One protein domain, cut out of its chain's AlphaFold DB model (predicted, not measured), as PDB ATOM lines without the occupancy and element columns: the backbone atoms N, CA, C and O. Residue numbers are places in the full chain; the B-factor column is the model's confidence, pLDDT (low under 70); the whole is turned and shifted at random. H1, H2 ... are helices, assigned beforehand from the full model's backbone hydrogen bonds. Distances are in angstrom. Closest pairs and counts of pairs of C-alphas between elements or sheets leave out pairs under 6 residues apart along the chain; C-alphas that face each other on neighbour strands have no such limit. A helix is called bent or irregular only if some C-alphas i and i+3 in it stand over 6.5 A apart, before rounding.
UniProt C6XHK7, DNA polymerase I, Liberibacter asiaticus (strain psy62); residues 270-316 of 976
ATOM      1  N   PRO A 270      -5.480 -51.116   1.348       87.81
ATOM      2  CA  PRO A 270      -6.896 -51.477   1.341       87.81
ATOM      3  C   PRO A 270      -7.564 -51.395   2.716       87.81
ATOM      4  O   PRO A 270      -8.600 -50.747   2.840       87.81
ATOM      5  N   ARG A 271      -6.937 -51.948   3.764       87.94
ATOM      6  CA  ARG A 271      -7.454 -51.870   5.143       87.94
ATOM      7  C   ARG A 271      -7.555 -50.425   5.629       87.94
ATOM      8  O   ARG A 271      -8.570 -50.025   6.192       87.94
ATOM      9  N   LEU A 272      -6.531 -49.614   5.361       91.00
ATOM     10  CA  LEU A 272      -6.535 -48.195   5.704       91.00
ATOM     11  C   LEU A 272      -7.603 -47.425   4.911       91.00
ATOM     12  O   LEU A 272      -8.306 -46.599   5.482       91.00
ATOM     13  N   ILE A 273      -7.770 -47.695   3.615       89.94
ATOM     14  CA  ILE A 273      -8.812 -47.071   2.785       89.94
ATOM     15  C   ILE A 273     -10.209 -47.455   3.284       89.94
ATOM     16  O   ILE A 273     -11.055 -46.572   3.385       89.94
ATOM     17  N   SER A 274     -10.441 -48.722   3.635       89.56
ATOM     18  CA  SER A 274     -11.711 -49.203   4.195       89.56
ATOM     19  C   SER A 274     -12.065 -48.466   5.494       89.56
ATOM     20  O   SER A 274     -13.162 -47.917   5.620       89.56
ATOM     21  N   PHE A 275     -11.096 -48.323   6.406       91.62
ATOM     22  CA  PHE A 275     -11.247 -47.537   7.634       91.62
ATOM     23  C   PHE A 275     -11.521 -46.048   7.363       91.62
ATOM     24  O   PHE A 275     -12.443 -45.455   7.920       91.62
ATOM     25  N   LEU A 276     -10.756 -45.425   6.462       91.31
ATOM     26  CA  LEU A 276     -10.928 -44.011   6.123       91.31
ATOM     27  C   LEU A 276     -12.247 -43.729   5.394       91.31
ATOM     28  O   LEU A 276     -12.788 -42.630   5.536       91.31
ATOM     29  N   LYS A 277     -12.769 -44.691   4.624       89.12
ATOM     30  CA  LYS A 277     -14.093 -44.610   3.996       89.12
ATOM     31  C   LYS A 277     -15.205 -44.630   5.032       89.12
ATOM     32  O   LYS A 277     -16.112 -43.811   4.916       89.12
ATOM     33  N   ALA A 278     -15.097 -45.474   6.058       87.56
ATOM     34  CA  ALA A 278     -16.050 -45.487   7.165       87.56
ATOM     35  C   ALA A 278     -16.120 -44.126   7.887       87.56
ATOM     36  O   ALA A 278     -17.180 -43.723   8.363       87.56
ATOM     37  N   LEU A 279     -15.013 -43.378   7.912       88.25
ATOM     38  CA  LEU A 279     -14.931 -42.028   8.485       88.25
ATOM     39  C   LEU A 279     -15.156 -40.888   7.469       88.25
ATOM     40  O   LEU A 279     -15.068 -39.720   7.837       88.25
ATOM     41  N   GLU A 280     -15.445 -41.194   6.200       89.31
ATOM     42  CA  GLU A 280     -15.680 -40.225   5.113       89.31
ATOM     43  C   GLU A 280     -14.481 -39.297   4.778       89.31
ATOM     44  O   GLU A 280     -14.635 -38.199   4.231       89.31
ATOM     45  N   PHE A 281     -13.240 -39.734   5.027       91.00
ATOM     46  CA  PHE A 281     -12.023 -38.923   4.839       91.00
ATOM     47  C   PHE A 281     -11.488 -38.913   3.396       91.00
ATOM     48  O   PHE A 281     -10.324 -39.221   3.135       91.00
ATOM     49  N   THR A 282     -12.323 -38.483   2.448       86.31
ATOM     50  CA  THR A 282     -12.059 -38.450   0.987       86.31
ATOM     51  C   THR A 282     -10.677 -37.924   0.582       86.31
ATOM     52  O   THR A 282      -9.976 -38.554  -0.210       86.31
ATOM     53  N   LYS A 283     -10.224 -36.798   1.151       87.06
ATOM     54  CA  LYS A 283      -8.893 -36.236   0.842       87.06
ATOM     55  C   LYS A 283      -7.749 -37.168   1.252       87.06
ATOM     56  O   LYS A 283      -6.753 -37.250   0.533       87.06
ATOM     57  N   LEU A 284      -7.865 -37.834   2.401       87.88
ATOM     58  CA  LEU A 284      -6.839 -38.755   2.886       87.88
ATOM     59  C   LEU A 284      -6.903 -40.084   2.125       87.88
ATOM     60  O   LEU A 284      -5.854 -40.586   1.741       87.88
ATOM     61  N   ILE A 285      -8.106 -40.567   1.793       90.56
ATOM     62  CA  ILE A 285      -8.316 -41.732   0.918       90.56
ATOM     63  C   ILE A 285      -7.566 -41.554  -0.401       90.56
ATOM     64  O   ILE A 285      -6.768 -42.413  -0.755       90.56
ATOM     65  N   ASN A 286      -7.730 -40.418  -1.085       88.12
ATOM     66  CA  ASN A 286      -7.049 -40.172  -2.360       88.12
ATOM     67  C   ASN A 286      -5.519 -40.180  -2.217       88.12
ATOM     68  O   ASN A 286      -4.814 -40.723  -3.069       88.12
ATOM     69  N   ARG A 287      -4.986 -39.618  -1.122       88.44
ATOM     70  CA  ARG A 287      -3.539 -39.638  -0.837       88.44
ATOM     71  C   ARG A 287      -3.037 -41.054  -0.570       88.44
ATOM     72  O   ARG A 287      -1.988 -41.421  -1.093       88.44
ATOM     73  N   VAL A 288      -3.772 -41.839   0.219       87.31
ATOM     74  CA  VAL A 288      -3.446 -43.236   0.543       87.31
ATOM     75  C   VAL A 288      -3.517 -44.103  -0.715       87.31
ATOM     76  O   VAL A 288      -2.554 -44.803  -1.010       87.31
ATOM     77  N   ALA A 289      -4.588 -43.980  -1.503       86.88
ATOM     78  CA  ALA A 289      -4.782 -44.671  -2.777       86.88
ATOM     79  C   ALA A 289      -3.650 -44.381  -3.770       86.88
ATOM     80  O   ALA A 289      -3.083 -45.308  -4.331       86.88
ATOM     81  N   THR A 290      -3.244 -43.114  -3.900       86.88
ATOM     82  CA  THR A 290      -2.107 -42.721  -4.754       86.88
ATOM     83  C   THR A 290      -0.776 -43.268  -4.227       86.88
ATOM     84  O   THR A 290       0.100 -43.645  -4.999       86.88
ATOM     85  N   THR A 291      -0.592 -43.299  -2.904       83.38
ATOM     86  CA  THR A 291       0.682 -43.704  -2.286       83.38
ATOM     87  C   THR A 291       0.893 -45.217  -2.315       83.38
ATOM     88  O   THR A 291       2.027 -45.664  -2.485       83.38
ATOM     89  N   TYR A 292      -0.181 -45.998  -2.159       82.50
ATOM     90  CA  TYR A 292      -0.142 -47.466  -2.162       82.50
ATOM     91  C   TYR A 292      -0.714 -48.104  -3.430       82.50
ATOM     92  O   TYR A 292      -0.884 -49.318  -3.444       82.50
ATOM     93  N   ASP A 293      -1.007 -47.306  -4.459       79.38
ATOM     94  CA  ASP A 293      -1.521 -47.756  -5.759       79.38
ATOM     95  C   ASP A 293      -2.743 -48.687  -5.627       79.38
ATOM     96  O   ASP A 293      -2.768 -49.814  -6.113       79.38
ATOM     97  N   CYS A 294      -3.738 -48.239  -4.857       83.06
ATOM     98  CA  CYS A 294      -4.957 -48.998  -4.572       83.06
ATOM     99  C   CYS A 294      -6.155 -48.350  -5.274       83.06
ATOM    100  O   CYS A 294      -6.343 -47.137  -5.163       83.06
ATOM    101  N   ASP A 295      -7.004 -49.150  -5.923       83.12
ATOM    102  CA  ASP A 295      -8.269 -48.653  -6.468       83.12
ATOM    103  C   ASP A 295      -9.279 -48.442  -5.334       83.12
ATOM    104  O   ASP A 295      -9.941 -49.369  -4.863       83.12
ATOM    105  N   ALA A 296      -9.379 -47.193  -4.877       79.25
ATOM    106  CA  ALA A 296     -10.304 -46.823  -3.822       79.25
ATOM    107  C   ALA A 296     -11.768 -47.055  -4.213       79.25
ATOM    108  O   ALA A 296     -12.582 -47.152  -3.305       79.25
ATOM    109  N   ALA A 297     -12.141 -47.154  -5.495       78.00
ATOM    110  CA  ALA A 297     -13.532 -47.398  -5.880       78.00
ATOM    111  C   ALA A 297     -14.017 -48.790  -5.436       78.00
ATOM    112  O   ALA A 297     -15.136 -48.903  -4.942       78.00
ATOM    113  N   ASN A 298     -13.142 -49.800  -5.490       82.06
ATOM    114  CA  ASN A 298     -13.482 -51.214  -5.266       82.06
ATOM    115  C   ASN A 298     -13.365 -51.678  -3.803       82.06
ATOM    116  O   ASN A 298     -13.483 -52.865  -3.524       82.06
ATOM    117  N   ILE A 299     -13.073 -50.770  -2.867       85.06
ATOM    118  CA  ILE A 299     -12.886 -51.099  -1.447       85.06
ATOM    119  C   ILE A 299     -14.100 -50.617  -0.658       85.06
ATOM    120  O   ILE A 299     -14.371 -49.417  -0.637       85.06
ATOM    121  N   GLU A 300     -14.818 -51.504   0.018       83.38
ATOM    122  CA  GLU A 300     -15.984 -51.126   0.824       83.38
ATOM    123  C   GLU A 300     -15.588 -50.572   2.210       83.38
ATOM    124  O   GLU A 300     -14.523 -50.922   2.739       83.38
ATOM    125  N   PRO A 301     -16.381 -49.647   2.794       85.31
ATOM    126  CA  PRO A 301     -16.141 -49.152   4.147       85.31
ATOM    127  C   PRO A 301     -16.335 -50.255   5.194       85.31
ATOM    128  O   PRO A 301     -17.288 -51.023   5.118       85.31
ATOM    129  N   VAL A 302     -15.471 -50.281   6.209       85.75
ATOM    130  CA  VAL A 302     -15.667 -51.129   7.395       85.75
ATOM    131  C   VAL A 302     -16.864 -50.650   8.216       85.75
ATOM    132  O   VAL A 302     -17.076 -49.447   8.379       85.75
ATOM    133  N   VAL A 303     -17.626 -51.587   8.775       76.81
ATOM    134  CA  VAL A 303     -18.642 -51.277   9.784       76.81
ATOM    135  C   VAL A 303     -17.928 -50.947  11.097       76.81
ATOM    136  O   VAL A 303     -17.199 -51.770  11.644       76.81
ATOM    137  N   LEU A 304     -18.105 -49.718  11.587       75.25
ATOM    138  CA  LEU A 304     -17.586 -49.276  12.882       75.25
ATOM    139  C   LEU A 304     -18.724 -49.328  13.899       75.25
ATOM    140  O   LEU A 304     -19.651 -48.525  13.805       75.25
ATOM    141  N   ASP A 305     -18.651 -50.251  14.855       59.06
ATOM    142  CA  ASP A 305     -19.618 -50.328  15.949       59.06
ATOM    143  C   ASP A 305     -19.147 -49.437  17.112       59.06
ATOM    144  O   ASP A 305     -18.096 -49.671  17.707       59.06
ATOM    145  N   ILE A 306     -19.871 -48.346  17.376       56.69
ATOM    146  CA  ILE A 306     -19.430 -47.256  18.275       56.69
ATOM    147  C   ILE A 306     -20.067 -47.392  19.679       56.69
ATOM    148  O   ILE A 306     -19.794 -46.595  20.573       56.69
ATOM    149  N   ASN A 307     -20.890 -48.424  19.909       43.97
ATOM    150  CA  ASN A 307     -21.706 -48.575  21.123       43.97
ATOM    151  C   ASN A 307     -21.105 -49.450  22.239       43.97
ATOM    152  O   ASN A 307     -21.796 -49.762  23.209       43.97
ATOM    153  N   THR A 308     -19.834 -49.836  22.168       37.19
ATOM    154  CA  THR A 308     -19.192 -50.671  23.195       37.19
ATOM    155  C   THR A 308     -18.307 -49.835  24.118       37.19
ATOM    156  O   THR A 308     -17.158 -49.517  23.838       37.19
ATOM    157  N   THR A 309     -18.857 -49.494  25.282       31.69
ATOM    158  CA  THR A 309     -18.154 -48.916  26.440       31.69
ATOM    159  C   THR A 309     -17.314 -49.939  27.222       31.69
ATOM    160  O   THR A 309     -16.818 -49.629  28.303       31.69
ATOM    161  N   GLU A 310     -17.103 -51.148  26.692       30.00
ATOM    162  CA  GLU A 310     -16.220 -52.150  27.294       30.00
ATOM    163  C   GLU A 310     -14.885 -52.219  26.541       30.00
ATOM    164  O   GLU A 310     -14.842 -52.565  25.363       30.00
ATOM    165  N   ASN A 311     -13.783 -51.951  27.254       34.28
ATOM    166  CA  ASN A 311     -12.396 -52.230  26.857       34.28
ATOM    167  C   ASN A 311     -12.148 -53.752  26.713       34.28
ATOM    168  O   ASN A 311     -11.340 -54.347  27.426       34.28
ATOM    169  N   LYS A 312     -12.848 -54.409  25.790       27.44
ATOM    170  CA  LYS A 312     -12.480 -55.713  25.236       27.44
ATOM    171  C   LYS A 312     -12.177 -55.476  23.770       27.44
ATOM    172  O   LYS A 312     -13.016 -54.936  23.061       27.44
ATOM    173  N   GLY A 313     -10.958 -55.818  23.354       31.27
ATOM    174  CA  GLY A 313     -10.448 -55.570  22.008       31.27
ATOM    175  C   GLY A 313     -11.491 -55.876  20.936       31.27
ATOM    176  O   GLY A 313     -11.866 -57.027  20.734       31.27
ATOM    177  N   ILE A 314     -11.961 -54.824  20.273       28.72
ATOM    178  CA  ILE A 314     -12.875 -54.922  19.144       28.72
ATOM    179  C   ILE A 314     -12.013 -55.295  17.943       28.72
ATOM    180  O   ILE A 314     -11.183 -54.506  17.484       28.72
ATOM    181  N   ALA A 315     -12.165 -56.531  17.476       27.31
ATOM    182  CA  ALA A 315     -11.587 -56.972  16.221       27.31
ATOM    183  C   ALA A 315     -12.231 -56.177  15.079       27.31
ATOM    184  O   ALA A 315     -13.452 -56.073  14.986       27.31
ATOM    185  N   ILE A 316     -11.402 -55.623  14.195       29.62
ATOM    186  CA  ILE A 316     -11.867 -55.148  12.896       29.62
ATOM    187  C   ILE A 316     -12.137 -56.404  12.059       29.62
ATOM    188  O   ILE A 316     -11.249 -56.878  11.350       29.62
TER     189      ILE A 316
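What this domain is: This is residues 270 to 316 of the 976 residues of the protein "DNA polymerase I" of Liberibacter asiaticus (strain psy62) (UniProt C6XHK7). Two short helices, H2 and H1, lie side by side as a helical hairpin, and a long tail without a named element follows H2. The tail, residues 293 to 316, runs past H1 and on beyond the hairpin, where residues 306 to 313 stick out as a free loop before the last residues turn back. The printed part has 47 residues with two named helices, H1 then H2, and no named strand; the class is all helix, though the helices hold 20 of the 47 residues, under half. The whole is loose, with a radius of gyration of the C-alphas of 12.3 A, and spans 36 by 16 by 16 A, the tail making the length.

How they stand to each other: H2, residues 282 to 292, touches H1, residues 270 to 278, with 8 pairs of C-alphas within 8 A. Their closest C-alphas, those of Ile 273 and Ile 285, are 5.7 A apart. The two helices run opposite ways at a shallow tilt of 2 degrees, with their centres 9.9 A apart, and form a helical hairpin. In both H1 and H2 each backbone O i to N i+4 pair is within hydrogen-bond range.

Where its parts are: H2 runs from Thr 282, C-alpha at (-12.059, -38.450, 0.987), to Tyr 292, C-alpha at (-0.142, -47.466, -2.162), a length of 15.3 A. H1 begins at Pro 270, C-alpha at (-6.896, -51.477, 1.341), and measures 12.4 A to Ala 278. Neither helix is bent.

The domain as a whole: The two C-alphas farthest apart, those of Asp 293 and Glu 310, are 36.4 A apart. Without residues 306 to 313, which stand free, the body has 39 residues and spans 29 by 15 by 15 A. The link from H1 to H2, 3 residues, is tight, and the printed part has no cut. The mean pLDDT of the printed part is 73.3, and residues 305 to 316 are under 70.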